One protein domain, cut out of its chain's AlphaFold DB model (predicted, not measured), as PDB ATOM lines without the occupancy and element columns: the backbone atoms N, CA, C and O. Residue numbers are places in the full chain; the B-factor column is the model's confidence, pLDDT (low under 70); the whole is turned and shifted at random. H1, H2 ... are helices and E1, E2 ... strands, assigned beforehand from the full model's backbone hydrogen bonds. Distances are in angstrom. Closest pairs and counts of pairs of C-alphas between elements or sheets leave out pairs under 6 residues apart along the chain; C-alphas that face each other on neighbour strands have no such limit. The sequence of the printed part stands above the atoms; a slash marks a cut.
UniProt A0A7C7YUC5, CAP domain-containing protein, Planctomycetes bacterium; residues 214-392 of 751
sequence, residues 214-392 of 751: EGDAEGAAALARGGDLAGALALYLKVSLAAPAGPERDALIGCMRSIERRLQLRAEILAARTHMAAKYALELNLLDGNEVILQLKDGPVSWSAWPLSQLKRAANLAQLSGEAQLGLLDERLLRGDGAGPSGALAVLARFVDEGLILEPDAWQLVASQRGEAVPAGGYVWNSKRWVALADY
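This is residues 214 to 392 of the 751 residues of the protein "CAP domain-containing protein" of Planctomycetes bacterium (UniProt A0A7C7YUC5). One long helix, H3, runs through the domain; the helical hairpin H1 and H2 packs on one side of it through H2, and on the opposite side H6 crosses it steeply, part of a staggered back-and-forth row of four helices, H5 to H8. A small sheet, E1, E2 and E3, sits by residues 266 to 274 of H3, while the strand hairpin E4 and E5 packs on H7 and H8, with the short H9 next to E4. The printed part has 179 residues, with nine named helices and five named strands in the order H1 H2 H3 H4 E1 E2 E3 H5 H6 H7 H8 E4 E5 H9; both sheets, E1 - E2 - E3 and E4 - E5, are antiparallel and the class is mostly helix. The whole is compact, with a radius of gyration of the C-alphas of 17.2 A, and flat, spanning 51 by 42 by 23 A.

E1, residues 286 to 289, E2, 293 to 296, and E3, 299 to 302, form a meander, each strand the antiparallel neighbour of the one before. N 287 and O 295 are 2.8 A apart, and N 294 and O 301 2.8 A, within hydrogen-bond range. H3, residues 247 to 275, only grazes this sheet with residues 266 to 274, and H4, 277 to 283, only grazes it with 277 to 281. H2, residues 229 to 242, touches H3 at a shallow tilt of 23 degrees, opposite ways, closest at the C-alphas of Ser 240 and Arg 249, 5.3 A. H1, residues 214 to 226, touches H2, closest at the C-alphas of Ala 220 and Ala 232, 4.6 A. H6, residues 322 to 334, touches residues 258 to 268 of H3 at a steep tilt of 67 degrees, only just short of about perpendicular; the closest C-alphas, Arg 262 and Gly 327, are 4.1 A apart. H5, residues 308 to 318, touches H6 at a shallow tilt of 3 degrees, opposite ways, closest at the C-alphas of Leu 308 and Arg 332, 7.3 A. H7, residues 344 to 353, touches residues 329 to 333 of H6, closest at the C-alphas of Leu 329 and Ala 344, 5.9 A. H8, residues 359 to 370, touches H7 at 11 degrees, a shallow tilt, closest at the C-alphas of Val 352 and Glu 359, 6.3 A. E4, residues 379 to 382, and E5, 385 to 388, form a hairpin, with N 380 and O 387 2.8 A apart. The closest C-alphas of H7 and E4, Ala 349 and Trp 381, are 6.4 A apart. H9, residues 389 to 392, touches no helix. Each O i to N i+4 pair is within hydrogen-bond range in H1 to H6 and H8, and 5 of 6 are in H7; H9 is too short for such a pair.

H1 begins at C-alpha 214, (199.242, 206.748, 165.926). H3 is 42.5 A long, from C-alpha 247 at (199.419, 192.025, 166.686) to C-alpha 275 at (219.725, 200.652, 203.057). H2 is 19.9 A long, H6 18.6 A, H1 18.1 A and H8 16.6 A. H9 ends at C-alpha 392, (221.656, 177.134, 162.366).

The two C-alphas farthest apart, Lys 297 and Ala 390, are 52.0 A apart. The printed part has no cut, and no link is long. Mean pLDDT of the printed part is 85.7; residues 214 to 215 and 339 to 342 are under 70.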
ATOM      1  N   GLU A 214     197.810 206.477 166.133       53.41
ATOM      2  CA  GLU A 214     199.242 206.748 165.926       53.41
ATOM      3  C   GLU A 214     199.759 207.921 166.778       53.41
ATOM      4  O   GLU A 214     200.832 207.820 167.370       53.41
ATOM      5  N   GLY A 215     198.973 208.995 166.935       59.91
ATOM      6  CA  GLY A 215     199.389 210.179 167.699       59.91
ATOM      7  C   GLY A 215     199.505 209.948 169.213       59.91
ATOM      8  O   GLY A 215     200.417 210.477 169.853       59.91
ATOM      9  N   ASP A 216     198.626 209.122 169.792       71.44
ATOM     10  CA  ASP A 216     198.647 208.801 171.228       71.44
ATOM     11  C   ASP A 216     199.748 207.761 171.549       71.44
ATOM     12  O   ASP A 216     200.399 207.854 172.592       71.44
ATOM     13  N   ALA A 217     200.022 206.808 170.648       75.06
ATOM     14  CA  ALA A 217     201.113 205.837 170.804       75.06
ATOM     15  C   ALA A 217     202.505 206.479 170.633       75.06
ATOM     16  O   ALA A 217     203.408 206.233 171.438       75.06
ATOM     17  N   GLU A 218     202.681 207.360 169.640       78.19
ATOM     18  CA  GLU A 218     203.909 208.153 169.489       78.19
ATOM     19  C   GLU A 218     204.139 209.076 170.690       78.19
ATOM     20  O   GLU A 218     205.274 209.196 171.169       78.19
ATOM     21  N   GLY A 219     203.066 209.672 171.222       78.81
ATOM     22  CA  GLY A 219     203.091 210.432 172.468       78.81
ATOM     23  C   GLY A 219     203.553 209.589 173.660       78.81
ATOM     24  O   GLY A 219     204.410 210.026 174.432       78.81
ATOM     25  N   ALA A 220     203.075 208.347 173.775       82.44
ATOM     26  CA  ALA A 220     203.467 207.428 174.846       82.44
ATOM     27  C   ALA A 220     204.949 207.041 174.733       82.44
ATOM     28  O   ALA A 220     205.692 207.051 175.719       82.44
ATOM     29  N   ALA A 221     205.414 206.774 173.512       80.44
ATOM     30  CA  ALA A 221     206.818 206.515 173.227       80.44
ATOM     31  C   ALA A 221     207.707 207.738 173.525       80.44
ATOM     32  O   ALA A 221     208.814 207.584 174.046       80.44
ATOM     33  N   ALA A 222     207.233 208.952 173.232       80.00
ATOM     34  CA  ALA A 222     207.943 210.191 173.538       80.00
ATOM     35  C   ALA A 222     208.085 210.415 175.052       80.00
ATOM     36  O   ALA A 222     209.189 210.724 175.508       80.00
ATOM     37  N   LEU A 223     207.027 210.176 175.836       82.19
ATOM     38  CA  LEU A 223     207.072 210.222 177.305       82.19
ATOM     39  C   LEU A 223     208.054 209.186 177.873       82.19
ATOM     40  O   LEU A 223     208.923 209.525 178.682       82.19
ATOM     41  N   ALA A 224     208.007 207.948 177.366       81.56
ATOM     42  CA  ALA A 224     208.910 206.880 177.790       81.56
ATOM     43  C   ALA A 224     210.391 207.192 177.487       81.56
ATOM     44  O   ALA A 224     211.268 206.855 178.291       81.56
ATOM     45  N   ARG A 225     210.683 207.850 176.352       76.06
ATOM     46  CA  ARG A 225     212.028 208.356 176.006       76.06
ATOM     47  C   ARG A 225     212.442 209.537 176.888       76.06
ATOM     48  O   ARG A 225     213.593 209.606 177.316       76.06
ATOM     49  N   GLY A 226     211.503 210.433 177.189       72.69
ATOM     50  CA  GLY A 226     211.691 211.577 178.086       72.69
ATOM     51  C   GLY A 226     211.940 211.189 179.547       72.69
ATOM     52  O   GLY A 226     212.470 211.992 180.309       72.69
ATOM     53  N   GLY A 227     211.638 209.943 179.926       72.62
ATOM     54  CA  GLY A 227     211.886 209.392 181.258       72.62
ATOM     55  C   GLY A 227     210.652 209.339 182.160       72.62
ATOM     56  O   GLY A 227     210.755 208.758 183.242       72.62
ATOM     57  N   ASP A 228     209.505 209.858 181.707       82.94
ATOM     58  CA  ASP A 228     208.210 209.741 182.384       82.94
ATOM     59  C   ASP A 228     207.552 208.398 182.042       82.94
ATOM     60  O   ASP A 228     206.793 208.251 181.083       82.94
ATOM     61  N   LEU A 229     207.914 207.381 182.822       86.19
ATOM     62  CA  LEU A 229     207.417 206.022 182.638       86.19
ATOM     63  C   LEU A 229     205.978 205.846 183.132       86.19
ATOM     64  O   LEU A 229     205.220 205.114 182.506       86.19
ATOM     65  N   ALA A 230     205.583 206.530 184.208       84.06
ATOM     66  CA  ALA A 230     204.222 206.460 184.737       84.06
ATOM     67  C   ALA A 230     203.211 207.087 183.760       84.06
ATOM     68  O   ALA A 230     202.181 206.477 183.462       84.06
ATOM     69  N   GLY A 231     203.534 208.259 183.196       84.06
ATOM     70  CA  GLY A 231     202.725 208.891 182.154       84.06
ATOM     71  C   GLY A 231     202.659 208.053 180.876       84.06
ATOM     72  O   GLY A 231     201.581 207.878 180.304       84.06
ATOM     73  N   ALA A 232     203.784 207.459 180.465       86.38
ATOM     74  CA  ALA A 232     203.816 206.555 179.320       86.38
ATOM     75  C   ALA A 232     202.959 205.296 179.538       86.38
ATOM     76  O   ALA A 232     202.199 204.927 178.645       86.38
ATOM     77  N   LEU A 233     203.031 204.660 180.715       88.44
ATOM     78  CA  LEU A 233     202.250 203.463 181.043       88.44
ATOM     79  C   LEU A 233     200.743 203.738 180.986       88.44
ATOM     80  O   LEU A 233     199.999 202.965 180.382       88.44
ATOM     81  N   ALA A 234     200.299 204.858 181.562       87.00
ATOM     82  CA  ALA A 234     198.895 205.261 181.537       87.00
ATOM     83  C   ALA A 234     198.381 205.481 180.104       87.00
ATOM     84  O   ALA A 234     197.263 205.078 179.770       87.00
ATOM     85  N   LEU A 235     199.206 206.085 179.242       86.88
ATOM     86  CA  LEU A 235     198.842 206.337 177.852       86.88
ATOM     87  C   LEU A 235     198.837 205.041 177.025       86.88
ATOM     88  O   LEU A 235     197.868 204.789 176.314       86.88
ATOM     89  N   TYR A 236     199.833 204.163 177.186       88.31
ATOM     90  CA  TYR A 236     199.833 202.847 176.535       88.31
ATOM     91  C   TYR A 236     198.665 201.955 176.989       88.31
ATOM     92  O   TYR A 236     198.083 201.254 176.163       88.31
ATOM     93  N   LEU A 237     198.256 202.009 178.263       88.50
ATOM     94  CA  LEU A 237     197.062 201.307 178.747       88.50
ATOM     95  C   LEU A 237     195.796 201.808 178.038       88.50
ATOM     96  O   LEU A 237     194.983 201.013 177.575       88.50
ATOM     97  N   LYS A 238     195.641 203.129 177.908       88.62
ATOM     98  CA  LYS A 238     194.510 203.736 177.194       88.62
ATOM     99  C   LYS A 238     194.472 203.302 175.723       88.62
ATOM    100  O   LYS A 238     193.412 202.915 175.234       88.62
ATOM    101  N   VAL A 239     195.613 203.349 175.032       87.38
ATOM    102  CA  VAL A 239     195.721 203.003 173.602       87.38
ATOM    103  C   VAL A 239     195.518 201.497 173.381       87.38
ATOM    104  O   VAL A 239     194.783 201.108 172.479       87.38
ATOM    105  N   SER A 240     196.080 200.635 174.237       86.62
ATOM    106  CA  SER A 240     195.926 199.174 174.119       86.62
ATOM    107  C   SER A 240     194.497 198.687 174.366       86.62
ATOM    108  O   SER A 240     194.069 197.716 173.745       86.62
ATOM    109  N   LEU A 241     193.729 199.359 175.231       87.31
ATOM    110  CA  LEU A 241     192.307 199.061 175.439       87.31
ATOM    111  C   LEU A 241     191.435 199.464 174.243       87.31
ATOM    112  O   LEU A 241     190.387 198.856 174.030       87.31
ATOM    113  N   ALA A 242     191.860 200.473 173.477       86.00
ATOM    114  CA  ALA A 242     191.174 200.936 172.274       86.00
ATOM    115  C   ALA A 242     191.531 200.112 171.020       86.00
ATOM    116  O   ALA A 242     190.771 200.122 170.052       86.00
ATOM    117  N   ALA A 243     192.658 199.396 171.037       85.12
ATOM    118  CA  ALA A 243     193.092 198.543 169.937       85.12
ATOM    119  C   ALA A 243     192.314 197.204 169.902       85.12
ATOM    120  O   ALA A 243     192.073 196.587 170.951       85.12
ATOM    121  N   PRO A 244     191.922 196.706 168.711       85.00
ATOM    122  CA  PRO A 244     191.317 195.383 168.572       85.00
ATOM    123  C   PRO A 244     192.315 194.277 168.945       85.00
ATOM    124  O   PRO A 244     193.528 194.474 168.899       85.00
ATOM    125  N   ALA A 245     191.817 193.099 169.330       81.12
ATOM    126  CA  ALA A 245     192.683 191.949 169.591       81.12
ATOM    127  C   ALA A 245     193.471 191.580 168.322       81.12
ATOM    128  O   ALA A 245     192.878 191.408 167.256       81.12
ATOM    129  N   GLY A 246     194.794 191.483 168.442       77.38
ATOM    130  CA  GLY A 246     195.695 191.249 167.320       77.38
ATOM    131  C   GLY A 246     197.101 191.815 167.559       77.38
ATOM    132  O   GLY A 246     197.365 192.378 168.625       77.38
ATOM    133  N   PRO A 247     197.988 191.725 166.549       72.56
ATOM    134  CA  PRO A 247     199.419 192.025 166.686       72.56
ATOM    135  C   PRO A 247     199.721 193.440 167.193       72.56
ATOM    136  O   PRO A 247     200.673 193.655 167.939       72.56
ATOM    137  N   GLU A 248     198.891 194.411 166.808       78.19
ATOM    138  CA  GLU A 248     199.037 195.810 167.211       78.19
ATOM    139  C   GLU A 248     198.764 196.006 168.711       78.19
ATOM    140  O   GLU A 248     199.534 196.666 169.409       78.19
ATOM    141  N   ARG A 249     197.714 195.367 169.245       82.94
ATOM    142  CA  ARG A 249     197.417 195.394 170.680       82.94
ATOM    143  C   ARG A 249     198.481 194.662 171.493       82.94
ATOM    144  O   ARG A 249     198.860 195.147 172.557       82.94
ATOM    145  N   ASP A 250     198.986 193.541 170.990       77.69
ATOM    146  CA  ASP A 250     200.042 192.773 171.653       77.69
ATOM    147  C   ASP A 250     201.357 193.563 171.729       77.69
ATOM    148  O   ASP A 250     202.014 193.566 172.772       77.69
ATOM    149  N   ALA A 251     201.698 194.320 170.680       78.25
ATOM    150  CA  ALA A 251     202.847 195.223 170.686       78.25
ATOM    151  C   ALA A 251     202.711 196.321 171.757       78.25
ATOM    152  O   ALA A 251     203.652 196.573 172.513       78.25
ATOM    153  N   LEU A 252     201.523 196.926 171.884       83.62
ATOM    154  CA  LEU A 252     201.243 197.928 172.917       83.62
ATOM    155  C   LEU A 252     201.348 197.337 174.333       83.62
ATOM    156  O   LEU A 252     201.950 197.953 175.212       83.62
ATOM    157  N   ILE A 253     200.830 196.123 174.550       83.62
ATOM    158  CA  ILE A 253     200.971 195.392 175.821       83.62
ATOM    159  C   ILE A 253     202.450 195.086 176.114       83.62
ATOM    160  O   ILE A 253     202.897 195.228 177.253       83.62
ATOM    161  N   GLY A 254     203.236 194.722 175.098       82.75
ATOM    162  CA  GLY A 254     204.684 194.535 175.218       82.75
ATOM    163  C   GLY A 254     205.409 195.807 175.674       82.75
ATOM    164  O   GLY A 254     206.235 195.757 176.589       82.75
ATOM    165  N   CYS A 255     205.051 196.966 175.109       84.88
ATOM    166  CA  CYS A 255     205.572 198.261 175.553       84.88
ATOM    167  C   CYS A 255     205.225 198.552 177.019       84.88
ATOM    168  O   CYS A 255     206.091 199.010 177.768       84.88
ATOM    169  N   MET A 256     203.997 198.250 177.451       87.94
ATOM    170  CA  MET A 256     203.581 198.422 178.848       87.94
ATOM    171  C   MET A 256     204.403 197.560 179.800       87.94
ATOM    172  O   MET A 256     204.974 198.091 180.751       87.94
ATOM    173  N   ARG A 257     204.545 196.262 179.507       87.62
ATOM    174  CA  ARG A 257     205.363 195.343 180.315       87.62
ATOM    175  C   ARG A 257     206.804 195.827 180.420       87.62
ATOM    176  O   ARG A 257     207.397 195.800 181.493       87.62
ATOM    177  N   SER A 258     207.370 196.326 179.321       87.56
ATOM    178  CA  SER A 258     208.714 196.905 179.352       87.56
ATOM    179  C   SER A 258     208.809 198.108 180.294       87.56
ATOM    180  O   SER A 258     209.759 198.238 181.069       87.56
ATOM    181  N   ILE A 259     207.803 198.982 180.272       89.44
ATOM    182  CA  ILE A 259     207.736 200.147 181.154       89.44
ATOM    183  C   ILE A 259     207.593 199.728 182.623       89.44
ATOM    184  O   ILE A 259     208.311 200.265 183.466       89.44
ATOM    185  N   GLU A 260     206.738 198.753 182.926       91.31
ATOM    186  CA  GLU A 260     206.554 198.207 184.278       91.31
ATOM    187  C   GLU A 260     207.861 197.630 184.834       91.31
ATOM    188  O   GLU A 260     208.279 197.986 185.936       91.31
ATOM    189  N   ARG A 261     208.581 196.830 184.040       92.06
ATOM    190  CA  ARG A 261     209.888 196.271 184.427       92.06
ATOM    191  C   ARG A 261     210.926 197.361 184.683       92.06
ATOM    192  O   ARG A 261     211.700 197.289 185.640       92.06
ATOM    193  N   ARG A 262     210.932 198.418 183.866       91.81
ATOM    194  CA  ARG A 262     211.811 199.584 184.061       91.81
ATOM    195  C   ARG A 262     211.431 200.407 185.293       91.81
ATOM    196  O   ARG A 262     212.329 200.936 185.941       91.81
ATOM    197  N   LEU A 263     210.150 200.511 185.648       91.31
ATOM    198  CA  LEU A 263     209.712 201.122 186.909       91.31
ATOM    199  C   LEU A 263     210.151 200.278 188.112       91.31
ATOM    200  O   LEU A 263     210.715 200.825 189.060       91.31
ATOM    201  N   GLN A 264     210.003 198.954 188.033       93.00
ATOM    202  CA  GLN A 264     210.460 198.023 189.065       93.00
ATOM    203  C   GLN A 264     211.976 198.123 189.294       93.00
ATOM    204  O   GLN A 264     212.429 198.222 190.434       93.00
ATOM    205  N   LEU A 265     212.768 198.208 188.217       93.69
ATOM    206  CA  LEU A 265     214.206 198.494 188.288       93.69
ATOM    207  C   LEU A 265     214.499 199.773 189.087       93.69
ATOM    208  O   LEU A 265     215.385 199.782 189.946       93.69
ATOM    209  N   ARG A 266     213.781 200.864 188.791       93.00
ATOM    210  CA  ARG A 266     213.976 202.155 189.470       93.00
ATOM    211  C   ARG A 266     213.651 202.050 190.957       93.00
ATOM    212  O   ARG A 266     214.437 202.518 191.780       93.00
ATOM    213  N   ALA A 267     212.536 201.404 191.290       91.56
ATOM    214  CA  ALA A 267     212.093 201.202 192.663       91.56
ATOM    215  C   ALA A 267     213.112 200.397 193.485       91.56
ATOM    216  O   ALA A 267     213.494 200.823 194.576       91.56
ATOM    217  N   GLU A 268     213.618 199.283 192.950       94.06
ATOM    218  CA  GLU A 268     214.589 198.436 193.654       94.06
ATOM    219  C   GLU A 268     215.951 199.116 193.842       94.06
ATOM    220  O   GLU A 268     216.559 198.992 194.906       94.06
ATOM    221  N   ILE A 269     216.410 199.908 192.867       92.75
ATOM    222  CA  ILE A 269     217.631 200.716 193.011       92.75
ATOM    223  C   ILE A 269     217.478 201.751 194.134       92.75
ATOM    224  O   ILE A 269     218.386 201.916 194.953       92.75
ATOM    225  N   LEU A 270     216.338 202.447 194.197       91.25
ATOM    226  CA  LEU A 270     216.081 203.446 195.239       91.25
ATOM    227  C   LEU A 270     215.929 202.798 196.625       91.25
ATOM    228  O   LEU A 270     216.493 203.306 197.596       91.25
ATOM    229  N   ALA A 271     215.258 201.647 196.716       90.25
ATOM    230  CA  ALA A 271     215.138 200.877 197.955       90.25
ATOM    231  C   ALA A 271     216.498 200.341 198.440       90.25
ATOM    232  O   ALA A 271     216.853 200.456 199.612       90.25
ATOM    233  N   ALA A 272     217.338 199.818 197.546       89.50
ATOM    234  CA  ALA A 272     218.692 199.418 197.920       89.50
ATOM    235  C   ALA A 272     219.518 200.619 198.409       89.50
ATOM    236  O   ALA A 272     220.257 200.513 199.393       89.50
ATOM    237  N   ARG A 273     219.353 201.793 197.781       90.62
ATOM    238  CA  ARG A 273     219.995 203.035 198.223       90.62
ATOM    239  C   ARG A 273     219.572 203.435 199.636       90.62
ATOM    240  O   ARG A 273     220.440 203.890 200.378       90.62
ATOM    241  N   THR A 274     218.311 203.262 200.048       86.75
ATOM    242  CA  THR A 274     217.895 203.608 201.426       86.75
ATOM    243  C   THR A 274     218.642 202.788 202.474       86.75
ATOM    244  O   THR A 274     218.991 203.313 203.529       86.75
ATOM    245  N   HIS A 275     218.971 201.534 202.162       85.31
ATOM    246  CA  HIS A 275     219.725 200.652 203.057       85.31
ATOM    247  C   HIS A 275     221.251 200.772 202.899       85.31
ATOM    248  O   HIS A 275     221.997 200.446 203.820       85.31
ATOM    249  N   MET A 276     221.736 201.271 201.756       87.56
ATOM    250  CA  MET A 276     223.162 201.351 201.403       87.56
ATOM    251  C   MET A 276     223.606 202.784 201.065       87.56
ATOM    252  O   MET A 276     224.481 202.992 200.218       87.56
ATOM    253  N   ALA A 277     223.025 203.782 201.736       83.81
ATOM    254  CA  ALA A 277     223.148 205.197 201.376       83.81
ATOM    255  C   ALA A 277     224.603 205.681 201.255       83.81
ATOM    256  O   ALA A 277     224.947 206.356 200.285       83.81
ATOM    257  N   ALA A 278     225.484 205.282 202.182       84.81
ATOM    258  CA  ALA A 278     226.902 205.649 202.145       84.81
ATOM    259  C   ALA A 278     227.623 205.094 200.905       84.81
ATOM    260  O   ALA A 278     228.437 205.787 200.296       84.81
ATOM    261  N   LYS A 279     227.294 203.864 200.495       88.19
ATOM    262  CA  LYS A 279     227.912 203.201 199.342       88.19
ATOM    263  C   LYS A 279     227.414 203.787 198.022       88.19
ATOM    264  O   LYS A 279     228.222 204.072 197.146       88.19
ATOM    265  N   TYR A 280     226.112 204.044 197.904       89.62
ATOM    266  CA  TYR A 280     225.524 204.701 196.730       89.62
ATOM    267  C   TYR A 280     226.021 206.147 196.565       89.62
ATOM    268  O   TYR A 280     226.381 206.554 195.460       89.62
ATOM    269  N   ALA A 281     226.140 206.902 197.661       84.69
ATOM    270  CA  ALA A 281     226.680 208.259 197.627       84.69
ATOM    271  C   ALA A 281     228.185 208.301 197.302       84.69
ATOM    272  O   ALA A 281     228.655 209.289 196.733       84.69
ATOM    273  N   LEU A 282     228.949 207.271 197.682       87.12
ATOM    274  CA  LEU A 282     230.387 207.176 197.408       87.12
ATOM    275  C   LEU A 282     230.676 206.683 195.984       87.12
ATOM    276  O   LEU A 282     231.492 207.279 195.291       87.12
ATOM    277  N   GLU A 283     230.026 205.602 195.550       87.75
ATOM    278  CA  GLU A 283     230.357 204.919 194.292       87.75
ATOM    279  C   GLU A 283     229.584 205.436 193.073       87.75
ATOM    280  O   GLU A 283     230.086 205.328 191.956       87.75
ATOM    281  N   LEU A 284     228.373 205.966 193.272       88.81
ATOM    282  CA  LEU A 284     227.432 206.307 192.192       88.81
ATOM    283  C   LEU A 284     227.020 207.781 192.184       88.81
ATOM    284  O   LEU A 284     226.242 208.205 191.330       88.81
ATOM    285  N   ASN A 285     227.511 208.552 193.156       89.62
ATOM    286  CA  ASN A 285     227.119 209.935 193.416       89.62
ATOM    287  C   ASN A 285     225.616 210.142 193.698       89.62
ATOM    288  O   ASN A 285     225.138 211.272 193.631       89.62
ATOM    289  N   LEU A 286     224.874 209.072 194.012       89.56
ATOM    290  CA  LEU A 286     223.421 209.106 194.176       89.56
ATOM    291  C   LEU A 286     223.040 209.458 195.618       89.56
ATOM    292  O   LEU A 286     223.286 208.676 196.540       89.56
ATOM    293  N   LEU A 287     222.439 210.636 195.803       86.81
ATOM    294  CA  LEU A 287     221.988 211.132 197.100       86.81
ATOM    295  C   LEU A 287     220.555 210.741 197.409       86.81
ATOM    296  O   LEU A 287     220.312 210.358 198.539       86.81
ATOM    297  N   ASP A 288     219.626 210.857 196.469       83.56
ATOM    298  CA  ASP A 288     218.218 210.484 196.648       83.56
ATOM    299  C   ASP A 288     217.534 210.369 195.278       83.56
ATOM    300  O   ASP A 288     218.173 210.612 194.254       83.56
ATOM    301  N   GLY A 289     216.252 210.026 195.209       86.94
ATOM    302  CA  GLY A 289     215.542 210.054 193.933       86.94
ATOM    303  C   GLY A 289     214.093 209.612 194.015       86.94
ATOM    304  O   GLY A 289     213.624 209.122 195.035       86.94
ATOM    305  N   ASN A 290     213.389 209.788 192.904       85.69
ATOM    306  CA  ASN A 290     212.043 209.277 192.691       85.69
ATOM    307  C   ASN A 290     211.937 208.629 191.300       85.69
ATOM    308  O   ASN A 290     212.937 208.447 190.600       85.69
ATOM    309  N   GLU A 291     210.723 208.277 190.884       76.31
ATOM    310  CA  GLU A 291     210.469 207.596 189.609       76.31
ATOM    311  C   GLU A 291     210.865 208.417 188.372       76.31
ATOM    312  O   GLU A 291     211.087 207.835 187.310       76.31
ATOM    313  N   VAL A 292     211.012 209.741 188.495       78.44
ATOM    314  CA  VAL A 292     211.254 210.665 187.374       78.44
ATOM    315  C   VAL A 292     212.681 211.228 187.393       78.44
ATOM    316  O   VAL A 292     213.347 211.266 186.355       78.44
ATOM    317  N   ILE A 293     213.180 211.633 188.565       84.62
ATOM    318  CA  ILE A 293     214.447 212.358 188.744       84.62
ATOM    319  C   ILE A 293     215.295 211.703 189.841       84.62
ATOM    320  O   ILE A 293     214.814 211.393 190.932       84.62
ATOM    321  N   LEU A 294     216.587 211.561 189.560       88.69
ATOM    322  CA  LEU A 294     217.632 211.201 190.511       88.69
ATOM    323  C   LEU A 294     218.316 212.469 191.030       88.69
ATOM    324  O   LEU A 294     218.691 213.342 190.250       88.69
ATOM    325  N   GLN A 295     218.522 212.559 192.338       90.62
ATOM    326  CA  GLN A 295     219.296 213.617 192.981       90.62
ATOM    327  C   GLN A 295     220.737 213.141 193.149       90.62
ATOM    328  O   GLN A 295     221.030 212.313 194.015       90.62
ATOM    329  N   LEU A 296     221.645 213.643 192.311       89.94
ATOM    330  CA  LEU A 296     223.083 213.408 192.455       89.94
ATOM    331  C   LEU A 296     223.731 214.563 193.232       89.94
ATOM    332  O   LEU A 296     223.142 215.639 193.335       89.94
ATOM    333  N   LYS A 297     224.959 214.396 193.747       84.88
ATOM    334  CA  LYS A 297     225.672 215.531 194.387       84.88
ATOM    335  C   LYS A 297     225.906 216.699 193.428       84.88
ATOM    336  O   LYS A 297     225.972 217.837 193.877       84.88
ATOM    337  N   ASP A 298     225.991 216.411 192.131       85.50
ATOM    338  CA  ASP A 298     226.259 217.400 191.081       85.50
ATOM    339  C   ASP A 298     224.972 218.042 190.522       85.50
ATOM    340  O   ASP A 298     225.038 218.874 189.618       85.50
ATOM    341  N   GLY A 299     223.801 217.665 191.051       87.25
ATOM    342  CA  GLY A 299     222.494 218.186 190.649       87.25
ATOM    343  C   GLY A 299     221.491 217.102 190.229       87.25
ATOM    344  O   GLY A 299     221.841 215.922 190.110       87.25
ATOM    345  N   PRO A 300     220.219 217.485 190.019       89.25
ATOM    346  CA  PRO A 300     219.177 216.567 189.578       89.25
ATOM    347  C   PRO A 300     219.396 216.124 188.125       89.25
ATOM    348  O   PRO A 300     219.616 216.954 187.243       89.25
ATOM    349  N   VAL A 301     219.266 214.824 187.855       90.00
ATOM    350  CA  VAL A 301     219.299 214.249 186.499       90.00
ATOM    351  C   VAL A 301     218.109 213.321 186.277       90.00
ATOM    352  O   VAL A 301     217.631 212.677 187.209       90.00
ATOM    353  N   SER A 302     217.624 213.213 185.042       87.62
ATOM    354  CA  SER A 302     216.627 212.193 184.704       87.62
ATOM    355  C   SER A 302     217.267 210.801 184.660       87.62
ATOM    356  O   SER A 302     218.464 210.648 184.398       87.62
ATOM    357  N   TRP A 303     216.454 209.758 184.835       87.75
ATOM    358  CA  TRP A 303     216.907 208.373 184.670       87.75
ATOM    359  C   TRP A 303     217.490 208.094 183.278       87.75
ATOM    360  O   TRP A 303     218.448 207.332 183.157       87.75
ATOM    361  N   SER A 304     216.939 208.716 182.229       83.56
ATOM    362  CA  SER A 304     217.431 208.593 180.850       83.56
ATOM    363  C   SER A 304     218.790 209.270 180.643       83.56
ATOM    364  O   SER A 304     219.619 208.744 179.903       83.56
ATOM    365  N   ALA A 305     219.050 210.384 181.337       86.06
ATOM    366  CA  ALA A 305     220.321 211.105 181.285       86.06
ATOM    367  C   ALA A 305     221.419 210.476 182.165       86.06
ATOM    368  O   ALA A 305     222.602 210.763 181.975       86.06
ATOM    369  N   TRP A 306     221.060 209.610 183.119       89.81
ATOM    370  CA  TRP A 306     222.038 208.958 183.988       89.81
ATOM    371  C   TRP A 306     222.866 207.919 183.212       89.81
ATOM    372  O   TRP A 306     222.272 207.064 182.547       89.81
ATOM    373  N   PRO A 307     224.215 207.945 183.262       89.94
ATOM    374  CA  PRO A 307     225.041 207.075 182.428       89.94
ATOM    375  C   PRO A 307     224.743 205.585 182.623       89.94
ATOM    376  O   PRO A 307     224.655 205.095 183.748       89.94
ATOM    377  N   LEU A 308     224.673 204.831 181.520       89.12
ATOM    378  CA  LEU A 308     224.350 203.399 181.551       89.12
ATOM    379  C   LEU A 308     225.345 202.577 182.390       89.12
ATOM    380  O   LEU A 308     224.969 201.593 183.021       89.12
ATOM    381  N   SER A 309     226.615 202.992 182.442       88.12
ATOM    382  CA  SER A 309     227.633 202.382 183.307       88.12
ATOM    383  C   SER A 309     227.305 202.529 184.797       88.12
ATOM    384  O   SER A 309     227.481 201.574 185.555       88.12
ATOM    385  N   GLN A 310     226.782 203.689 185.202       90.94
ATOM    386  CA  GLN A 310     226.346 203.953 186.573       90.94
ATOM    387  C   GLN A 310     225.063 203.185 186.892       90.94
ATOM    388  O   GLN A 310     224.991 202.538 187.933       90.94
ATOM    389  N   LEU A 311     224.108 203.140 185.955       90.88
ATOM    390  CA  LEU A 311     222.884 202.349 186.097       90.88
ATOM    391  C   LEU A 311     223.185 200.851 186.289       90.88
ATOM    392  O   LEU A 311     222.647 200.224 187.199       90.88
ATOM    393  N   LYS A 312     224.098 200.279 185.491       90.12
ATOM    394  CA  LYS A 312     224.534 198.875 185.631       90.12
ATOM    395  C   LYS A 312     225.218 198.620 186.976       90.12
ATOM    396  O   LYS A 312     225.011 197.575 187.587       90.12
ATOM    397  N   ARG A 313     226.028 199.568 187.458       89.69
ATOM    398  CA  ARG A 313     226.694 199.453 188.761       89.69
ATOM    399  C   ARG A 313     225.698 199.550 189.919       89.69
ATOM    400  O   ARG A 313     225.812 198.775 190.863       89.69
ATOM    401  N   ALA A 314     224.702 200.427 189.816       91.31
ATOM    402  CA  ALA A 314     223.596 200.527 190.765       91.31
ATOM    403  C   ALA A 314     222.781 199.235 190.831       91.31
ATOM    404  O   ALA A 314     222.613 198.674 191.908       91.31
ATOM    405  N   ALA A 315     222.384 198.700 189.677       90.62
ATOM    406  CA  ALA A 315     221.707 197.413 189.583       90.62
ATOM    407  C   ALA A 315     222.492 196.274 190.261       90.62
ATOM    408  O   ALA A 315     221.930 195.503 191.035       90.62
ATOM    409  N   ASN A 316     223.809 196.203 190.042       89.31
ATOM    410  CA  ASN A 316     224.656 195.194 190.686       89.31
ATOM    411  C   ASN A 316     224.702 195.336 192.217       89.31
ATOM    412  O   ASN A 316     224.785 194.333 192.921       89.31
ATOM    413  N   LEU A 317     224.668 196.565 192.743       89.44
ATOM    414  CA  LEU A 317     224.618 196.803 194.187       89.44
ATOM    415  C   LEU A 317     223.247 196.476 194.787       89.44
ATOM    416  O   LEU A 317     223.189 196.120 195.961       89.44
ATOM    417  N   ALA A 318     222.173 196.608 194.006       88.25
ATOM    418  CA  ALA A 318     220.797 196.438 194.461       88.25
ATOM    419  C   ALA A 318     220.342 194.979 194.626       88.25
ATOM    420  O   ALA A 318     219.341 194.759 195.294       88.25
ATOM    421  N   GLN A 319     221.064 193.998 194.065       85.62
ATOM    422  CA  GLN A 319     220.649 192.581 194.044       85.62
ATOM    423  C   GLN A 319     219.232 192.394 193.479       85.62
ATOM    424  O   GLN A 319     218.345 191.857 194.134       85.62
ATOM    425  N   LEU A 320     219.038 192.873 192.252       91.38
ATOM    426  CA  LEU A 320     217.732 192.959 191.601       91.38
ATOM    427  C   LEU A 320     216.970 191.628 191.522       91.38
ATOM    428  O   LEU A 320     217.561 190.583 191.220       91.38
ATOM    429  N   SER A 321     215.646 191.715 191.666       91.31
ATOM    430  CA  SER A 321     214.700 190.655 191.307       91.31
ATOM    431  C   SER A 321     214.743 190.338 189.805       91.31
ATOM    432  O   SER A 321     215.225 191.140 189.003       91.31
ATOM    433  N   GLY A 322     214.216 189.177 189.396       87.38
ATOM    434  CA  GLY A 322     214.171 188.776 187.981       87.38
ATOM    435  C   GLY A 322     213.490 189.813 187.074       87.38
ATOM    436  O   GLY A 322     214.025 190.168 186.026       87.38
ATOM    437  N   GLU A 323     212.373 190.388 187.526       88.00
ATOM    438  CA  GLU A 323     211.649 191.440 186.796       88.00
ATOM    439  C   GLU A 323     212.459 192.739 186.680       88.00
ATOM    440  O   GLU A 323     212.534 193.347 185.609       88.00
ATOM    441  N   ALA A 324     213.150 193.148 187.746       90.25
ATOM    442  CA  ALA A 324     214.029 194.315 187.695       90.25
ATOM    443  C   ALA A 324     215.278 194.076 186.826       90.25
ATOM    444  O   ALA A 324     215.763 194.999 186.163       90.25
ATOM    445  N   GLN A 325     215.789 192.843 186.768       91.81
ATOM    446  CA  GLN A 325     216.869 192.463 185.853       91.81
ATOM    447  C   GLN A 325     216.439 192.569 184.380       91.81
ATOM    448  O   GLN A 325     217.211 193.075 183.557       91.81
ATOM    449  N   LEU A 326     215.204 192.179 184.048       90.38
ATOM    450  CA  LEU A 326     214.606 192.411 182.727       90.38
ATOM    451  C   LEU A 326     214.382 193.906 182.455       90.38
ATOM    452  O   LEU A 326     214.630 194.376 181.346       90.38
ATOM    453  N   GLY A 327     214.023 194.690 183.472       90.56
ATOM    454  CA  GLY A 327     213.953 196.150 183.364       90.56
ATOM    455  C   GLY A 327     215.296 196.788 182.996       90.56
ATOM    456  O   GLY A 327     215.355 197.710 182.179       90.56
ATOM    457  N   LEU A 328     216.400 196.275 183.552       92.00
ATOM    458  CA  LEU A 328     217.748 196.709 183.172       92.00
ATOM    459  C   LEU A 328     218.085 196.296 181.737       92.00
ATOM    460  O   LEU A 328     218.738 197.060 181.027       92.00
ATOM    461  N   LEU A 329     217.666 195.106 181.308       91.19
ATOM    462  CA  LEU A 329     217.830 194.664 179.926       91.19
ATOM    463  C   LEU A 329     217.121 195.623 178.959       91.19
ATOM    464  O   LEU A 329     217.761 196.106 178.026       91.19
ATOM    465  N   ASP A 330     215.861 195.957 179.227       88.81
ATOM    466  CA  ASP A 330     215.062 196.870 178.408       88.81
ATOM    467  C   ASP A 330     215.713 198.261 178.301       88.81
ATOM    468  O   ASP A 330     215.839 198.809 177.205       88.81
ATOM    469  N   GLU A 331     216.222 198.818 179.408       88.88
ATOM    470  CA  GLU A 331     216.989 200.078 179.389       88.88
ATOM    471  C   GLU A 331     218.253 199.990 178.529       88.88
ATOM    472  O   GLU A 331     218.596 200.932 177.812       88.88
ATOM    473  N   ARG A 332     218.971 198.866 178.587       90.31
ATOM    474  CA  ARG A 332     220.193 198.676 177.797       90.31
ATOM    475  C   ARG A 332     219.888 198.564 176.305       90.31
ATOM    476  O   ARG A 332     220.600 199.170 175.507       90.31
ATOM    477  N   LEU A 333     218.832 197.835 175.942       87.31
ATOM    478  CA  LEU A 333     218.368 197.692 174.560       87.31
ATOM    479  C   LEU A 333     217.905 199.035 173.982       87.31
ATOM    480  O   LEU A 333     218.320 199.409 172.887       87.31
ATOM    481  N   LEU A 334     217.136 199.814 174.747       84.62
ATOM    482  CA  LEU A 334     216.682 201.149 174.339       84.62
ATOM    483  C   LEU A 334     217.832 202.138 174.111       84.62
ATOM    484  O   LEU A 334     217.729 203.020 173.262       84.62
ATOM    485  N   ARG A 335     218.930 202.004 174.862       86.69
ATOM    486  CA  ARG A 335     220.109 202.883 174.765       86.69
ATOM    487  C   ARG A 335     221.172 202.385 173.782       86.69
ATOM    488  O   ARG A 335     222.273 202.932 173.758       86.69
ATOM    489  N   GLY A 336     220.871 201.353 172.993       80.50
ATOM    490  CA  GLY A 336     221.772 200.837 171.962       80.50
ATOM    491  C   GLY A 336     222.939 199.982 172.477       80.50
ATOM    492  O   GLY A 336     223.854 199.696 171.712       80.50
ATOM    493  N   ASP A 337     222.916 199.506 173.731       82.19
ATOM    494  CA  ASP A 337     223.908 198.556 174.289       82.19
ATOM    495  C   ASP A 337     223.593 197.104 173.870       82.19
ATOM    496  O   ASP A 337     223.810 196.160 174.628       82.19
ATOM    497  N   GLY A 338     223.016 196.908 172.680       72.69
ATOM    498  CA  GLY A 338     222.577 195.606 172.171       72.69
ATOM    499  C   GLY A 338     223.723 194.706 171.699       72.69
ATOM    500  O   GLY A 338     223.649 193.485 171.853       72.69
ATOM    501  N   ALA A 339     224.795 195.293 171.158       67.44
ATOM    502  CA  ALA A 339     225.867 194.574 170.469       67.44
ATOM    503  C   ALA A 339     227.045 194.169 171.379       67.44
ATOM    504  O   ALA A 339     227.373 194.830 172.362       67.44
ATOM    505  N   GLY A 340     227.743 193.095 170.993       61.56
ATOM    506  CA  GLY A 340     229.000 192.652 171.603       61.56
ATOM    507  C   GLY A 340     228.865 191.566 172.688       61.56
ATOM    508  O   GLY A 340     227.760 191.240 173.118       61.56
ATOM    509  N   PRO A 341     229.994 190.994 173.164       55.62
ATOM    510  CA  PRO A 341     230.011 189.836 174.076       55.62
ATOM    511  C   PRO A 341     229.411 190.106 175.460       55.62
ATOM    512  O   PRO A 341     229.013 189.173 176.149       55.62
ATOM    513  N   SER A 342     229.370 191.379 175.856       63.31
ATOM    514  CA  SER A 342     228.788 191.854 177.114       63.31
ATOM    515  C   SER A 342     227.523 192.685 176.884       63.31
ATOM    516  O   SER A 342     227.044 193.310 177.832       63.31
ATOM    517  N   GLY A 343     227.016 192.736 175.647       80.00
ATOM    518  CA  GLY A 343     225.832 193.497 175.248       80.00
ATOM    519  C   GLY A 343     224.538 192.903 175.804       80.00
ATOM    520  O   GLY A 343     224.510 191.799 176.347       80.00
ATOM    521  N   ALA A 344     223.451 193.655 175.701       83.81
ATOM    522  CA  ALA A 344     222.140 193.276 176.204       83.81
ATOM    523  C   ALA A 344     221.625 191.980 175.556       83.81
ATOM    524  O   ALA A 344     221.138 191.112 176.271       83.81
ATOM    525  N   LEU A 345     221.852 191.762 174.254       86.88
ATOM    526  CA  LEU A 345     221.450 190.517 173.585       86.88
ATOM    527  C   LEU A 345     222.197 189.273 174.097       86.88
ATOM    528  O   LEU A 345     221.644 188.177 174.046       86.88
ATOM    529  N   ALA A 346     223.422 189.424 174.608       86.62
ATOM    530  CA  ALA A 346     224.155 188.324 175.238       86.62
ATOM    531  C   ALA A 346     223.619 187.995 176.637       86.62
ATOM    532  O   ALA A 346     223.592 186.833 177.033       86.62
ATOM    533  N   VAL A 347     223.157 189.009 177.376       88.38
ATOM    534  CA  VAL A 347     222.480 188.809 178.666       88.38
ATOM    535  C   VAL A 347     221.096 188.194 178.474       88.38
ATOM    536  O   VAL A 347     220.717 187.328 179.255       88.38
ATOM    537  N   LEU A 348     220.385 188.577 177.410       90.06
ATOM    538  CA  LEU A 348     219.091 188.002 177.052       90.06
ATOM    539  C   LEU A 348     219.163 186.475 176.890       90.06
ATOM    540  O   LEU A 348     218.275 185.786 177.375       90.06
ATOM    541  N   ALA A 349     220.230 185.938 176.288       88.50
ATOM    542  CA  ALA A 349     220.406 184.488 176.153       88.50
ATOM    543  C   ALA A 349     220.466 183.778 177.512       88.50
ATOM    544  O   ALA A 349     219.778 182.788 177.726       88.50
ATOM    545  N   ARG A 350     221.212 184.346 178.467       90.00
ATOM    546  CA  ARG A 350     221.273 183.817 179.834       90.00
ATOM    547  C   ARG A 350     219.909 183.873 180.532       90.00
ATOM    548  O   ARG A 350     219.576 182.963 181.273       90.00
ATOM    549  N   PHE A 351     219.125 184.926 180.309       91.69
ATOM    550  CA  PHE A 351     217.794 185.057 180.913       91.69
ATOM    551  C   PHE A 351     216.775 184.065 180.356       91.69
ATOM    552  O   PHE A 351     215.888 183.648 181.096       91.69
ATOM    553  N   VAL A 352     216.916 183.665 179.091       90.44
ATOM    554  CA  VAL A 352     216.155 182.541 178.533       90.44
ATOM    555  C   VAL A 352     216.545 181.242 179.246       90.44
ATOM    556  O   VAL A 352     215.666 180.553 179.753       90.44
ATOM    557  N   ASP A 353     217.846 180.959 179.388       87.88
ATOM    558  CA  ASP A 353     218.338 179.754 180.084       87.88
ATOM    559  C   ASP A 353     217.909 179.699 181.567       87.88
ATOM    560  O   ASP A 353     217.608 178.633 182.100       87.88
ATOM    561  N   GLU A 354     217.870 180.852 182.245       89.25
ATOM    562  CA  GLU A 354     217.431 180.997 183.644       89.25
ATOM    563  C   GLU A 354     215.895 180.977 183.802       89.25
ATOM    564  O   GLU A 354     215.398 181.001 184.928       89.25
ATOM    565  N   GLY A 355     215.133 180.937 182.701       88.44
ATOM    566  CA  GLY A 355     213.667 180.930 182.713       88.44
ATOM    567  C   GLY A 355     213.029 182.262 183.121       88.44
ATOM    568  O   GLY A 355     211.857 182.296 183.489       88.44
ATOM    569  N   LEU A 356     213.787 183.363 183.071       88.75
ATOM    570  CA  LEU A 356     213.298 184.706 183.394       88.75
ATOM    571  C   LEU A 356     212.443 185.302 182.268       88.75
ATOM    572  O   LEU A 356     211.596 186.149 182.525       88.75
ATOM    573  N   ILE A 357     212.655 184.874 181.022       88.25
ATOM    574  CA  ILE A 357     211.859 185.285 179.861       88.25
ATOM    575  C   ILE A 357     211.589 184.078 178.964       88.25
ATOM    576  O   ILE A 357     212.456 183.223 178.788       88.25
ATOM    577  N   LEU A 358     210.386 184.009 178.392       87.12
ATOM    578  CA  LEU A 358     210.016 182.951 177.455       87.12
ATOM    579  C   LEU A 358     210.724 183.145 176.107       87.12
ATOM    580  O   LEU A 358     210.938 184.274 175.659       87.12
ATOM    581  N   GLU A 359     211.040 182.041 175.428       87.12
ATOM    582  CA  GLU A 359     211.735 182.070 174.133       87.12
ATOM    583  C   GLU A 359     211.043 182.953 173.075       87.12
ATOM    584  O   GLU A 359     211.741 183.767 172.465       87.12
ATOM    585  N   PRO A 360     209.705 182.906 172.881       87.31
ATOM    586  CA  PRO A 360     209.044 183.750 171.885       87.31
ATOM    587  C   PRO A 360     209.207 185.250 172.157       87.31
ATOM    588  O   PRO A 360     209.426 186.027 171.227       87.31
ATOM    589  N   ASP A 361     209.166 185.657 173.428       85.69
ATOM    590  CA  ASP A 361     209.348 187.055 173.829       85.69
ATOM    591  C   ASP A 361     210.802 187.502 173.614       85.69
ATOM    592  O   ASP A 361     211.067 188.615 173.153       85.69
ATOM    593  N   ALA A 362     211.767 186.616 173.884       89.12
ATOM    594  CA  ALA A 362     213.173 186.869 173.589       89.12
ATOM    595  C   ALA A 362     213.426 187.015 172.081       89.12
ATOM    596  O   ALA A 362     214.164 187.912 171.669       89.12
ATOM    597  N   TRP A 363     212.791 186.193 171.238       91.06
ATOM    598  CA  TRP A 363     212.904 186.303 169.782       91.06
ATOM    599  C   TRP A 363     212.385 187.644 169.257       91.06
ATOM    600  O   TRP A 363     213.036 188.240 168.402       91.06
ATOM    601  N   GLN A 364     211.282 188.160 169.807       85.94
ATOM    602  CA  GLN A 364     210.758 189.489 169.467       85.94
ATOM    603  C   GLN A 364     211.745 190.610 169.827       85.94
ATOM    604  O   GLN A 364     211.950 191.551 169.055       85.94
ATOM    605  N   LEU A 365     212.425 190.501 170.973       85.88
ATOM    606  CA  LEU A 365     213.477 191.447 171.360       85.88
ATOM    607  C   LEU A 365     214.692 191.373 170.424       85.88
ATOM    608  O   LEU A 365     215.255 192.406 170.069       85.88
ATOM    609  N   VAL A 366     215.092 190.178 169.983       88.56
ATOM    610  CA  VAL A 366     216.187 190.015 169.008       88.56
ATOM    611  C   VAL A 366     215.806 190.616 167.653       88.56
ATOM    612  O   VAL A 366     216.584 191.389 167.092       88.56
ATOM    613  N   ALA A 367     214.614 190.289 167.154       86.50
ATOM    614  CA  ALA A 367     214.099 190.733 165.864       86.50
ATOM    615  C   ALA A 367     213.936 192.262 165.813       86.50
ATOM    616  O   ALA A 367     214.461 192.919 164.914       86.50
ATOM    617  N   SER A 368     213.331 192.856 166.850       83.44
ATOM    618  CA  SER A 368     213.164 194.314 166.959       83.44
ATOM    619  C   SER A 368     214.495 195.071 167.001       83.44
ATOM    620  O   SER A 368     214.630 196.111 166.362       83.44
ATOM    621  N   GLN A 369     215.511 194.539 167.688       85.25
ATOM    622  CA  GLN A 369     216.851 195.140 167.719       85.25
ATOM    623  C   GLN A 369     217.591 195.056 166.387       85.25
ATOM    624  O   GLN A 369     218.484 195.861 166.127       85.25
ATOM    625  N   ARG A 370     217.250 194.072 165.554       85.06
ATOM    626  CA  ARG A 370     217.826 193.880 164.219       85.06
ATOM    627  C   ARG A 370     217.017 194.548 163.111       85.06
ATOM    628  O   ARG A 370     217.518 194.648 161.997       85.06
ATOM    629  N   GLY A 371     215.812 195.032 163.416       83.38
ATOM    630  CA  GLY A 371     214.893 195.585 162.423       83.38
ATOM    631  C   GLY A 371     214.366 194.528 161.450       83.38
ATOM    632  O   GLY A 371     214.112 194.844 160.291       83.38
ATOM    633  N   GLU A 372     214.239 193.278 161.899       87.31
ATOM    634  CA  GLU A 372     213.765 192.148 161.093       87.31
ATOM    635  C   GLU A 372     212.514 191.513 161.718       87.31
ATOM    636  O   GLU A 372     212.174 191.784 162.870       87.31
ATOM    637  N   ALA A 373     211.797 190.688 160.952       86.94
ATOM    638  CA  ALA A 373     210.717 189.861 161.486       86.94
ATOM    639  C   ALA A 373     211.294 188.599 162.145       86.94
ATOM    640  O   ALA A 373     212.354 188.118 161.744       86.94
ATOM    641  N   VAL A 374     210.583 188.034 163.127       86.19
ATOM    642  CA  VAL A 374     210.992 186.765 163.748       86.19
ATOM    643  C   VAL A 374     211.010 185.658 162.676       86.19
ATOM    644  O   VAL A 374     209.985 185.443 162.024       86.19
ATOM    645  N   PRO A 375     212.137 184.948 162.479       89.69
ATOM    646  CA  PRO A 375     212.236 183.857 161.518       89.69
ATOM    647  C   PRO A 375     211.266 182.722 161.844       89.69
ATOM    648  O   PRO A 375     210.922 182.496 163.007       89.69
ATOM    649  N   ALA A 376     210.886 181.943 160.831       82.50
ATOM    650  CA  ALA A 376     210.150 180.702 161.049       82.50
ATOM    651  C   ALA A 376     210.954 179.769 161.978       82.50
ATOM    652  O   ALA A 376     212.111 179.448 161.701       82.50
ATOM    653  N   GLY A 377     210.358 179.377 163.108       84.56
ATOM    654  CA  GLY A 377     211.028 178.586 164.148       84.56
ATOM    655  C   GLY A 377     211.927 179.379 165.113       84.56
ATOM    656  O   GLY A 377     212.519 178.778 166.001       84.56
ATOM    657  N   GLY A 378     212.018 180.707 164.981       91.62
ATOM    658  CA  GLY A 378     212.689 181.583 165.946       91.62
ATOM    659  C   GLY A 378     214.214 181.650 165.820       91.62
ATOM    660  O   GLY A 378     214.792 181.445 164.748       91.62
ATOM    661  N   TYR A 379     214.879 181.979 166.931       91.94
ATOM    662  CA  TYR A 379     216.338 182.090 167.018       91.94
ATOM    663  C   TYR A 379     216.932 181.115 168.030       91.94
ATOM    664  O   TYR A 379     216.325 180.799 169.049       91.94
ATOM    665  N   VAL A 380     218.193 180.754 167.809       91.81
ATOM    666  CA  VAL A 380     219.028 180.017 168.757       91.81
ATOM    667  C   VAL A 380     220.278 180.821 169.109       91.81
ATOM    668  O   VAL A 380     220.884 181.480 168.256       91.81
ATOM    669  N   TRP A 381     220.692 180.768 170.373       90.12
ATOM    670  CA  TRP A 381     221.959 181.343 170.808       90.12
ATOM    671  C   TRP A 381     223.113 180.384 170.491       90.12
ATOM    672  O   TRP A 381     223.257 179.330 171.103       90.12
ATOM    673  N   ASN A 382     223.964 180.740 169.526       86.50
ATOM    674  CA  ASN A 382     225.135 179.948 169.151       86.50
ATOM    675  C   ASN A 382     226.350 180.852 168.919       86.50
ATOM    676  O   ASN A 382     226.272 181.866 168.229       86.50
ATOM    677  N   SER A 383     227.511 180.461 169.452       83.56
ATOM    678  CA  SER A 383     228.787 181.153 169.211       83.56
ATOM    679  C   SER A 383     228.730 182.651 169.549       83.56
ATOM    680  O   SER A 383     229.247 183.489 168.813       83.56
ATOM    681  N   LYS A 384     228.105 182.979 170.691       85.00
ATOM    682  CA  LYS A 384     227.928 184.345 171.222       85.00
ATOM    683  C   LYS A 384     227.063 185.270 170.349       85.00
ATOM    684  O   LYS A 384     227.216 186.490 170.414       85.00
ATOM    685  N   ARG A 385     226.173 184.710 169.525       88.00
ATOM    686  CA  ARG A 385     225.198 185.464 168.728       88.00
ATOM    687  C   ARG A 385     223.880 184.702 168.590       88.00
ATOM    688  O   ARG A 385     223.865 183.476 168.590       88.00
ATOM    689  N   TRP A 386     222.791 185.439 168.401       88.94
ATOM    690  CA  TRP A 386     221.509 184.871 167.980       88.94
ATOM    691  C   TRP A 386     221.547 184.564 166.481       88.94
ATOM    692  O   TRP A 386     221.929 185.422 165.682       88.94
ATOM    693  N   VAL A 387     221.183 183.350 166.092       90.50
ATOM    694  CA  VAL A 387     221.121 182.890 164.697       90.50
ATOM    695  C   VAL A 387     219.713 182.367 164.449       90.50
ATOM    696  O   VAL A 387     219.139 181.775 165.360       90.50
ATOM    697  N   ALA A 388     219.139 182.607 163.270       91.12
ATOM    698  CA  ALA A 388     217.852 182.011 162.926       91.12
ATOM    699  C   ALA A 388     217.950 180.481 163.026       91.12
ATOM    700  O   ALA A 388     218.982 179.898 162.677       91.12
ATOM    701  N   LEU A 389     216.897 179.825 163.517       87.31
ATOM    702  CA  LEU A 389     216.914 178.376 163.711       87.31
ATOM    703  C   LEU A 389     217.178 177.636 162.388       87.31
ATOM    704  O   LEU A 389     218.001 176.724 162.360       87.31
ATOM    705  N   ALA A 390     216.555 178.081 161.293       82.88
ATOM    706  CA  ALA A 390     216.769 177.527 159.956       82.88
ATOM    707  C   ALA A 390     218.248 177.592 159.524       82.88
ATOM    708  O   ALA A 390     218.834 176.564 159.193       82.88
ATOM    709  N   ASP A 391     218.885 178.764 159.629       85.31
ATOM    710  CA  ASP A 391     220.302 178.948 159.275       85.31
ATOM    711  C   ASP A 391     221.237 178.115 160.161       85.31
ATOM    712  O   ASP A 391     222.274 177.618 159.717       85.31
ATOM    713  N   TYR A 392     220.894 177.969 161.444       85.62
ATOM    714  CA  TYR A 392     221.656 177.134 162.366       85.62
ATOM    715  C   TYR A 392     221.588 175.654 161.980       85.62
ATOM    716  O   TYR A 392     222.620 174.975 161.975       85.62
TER     717      TYR A 392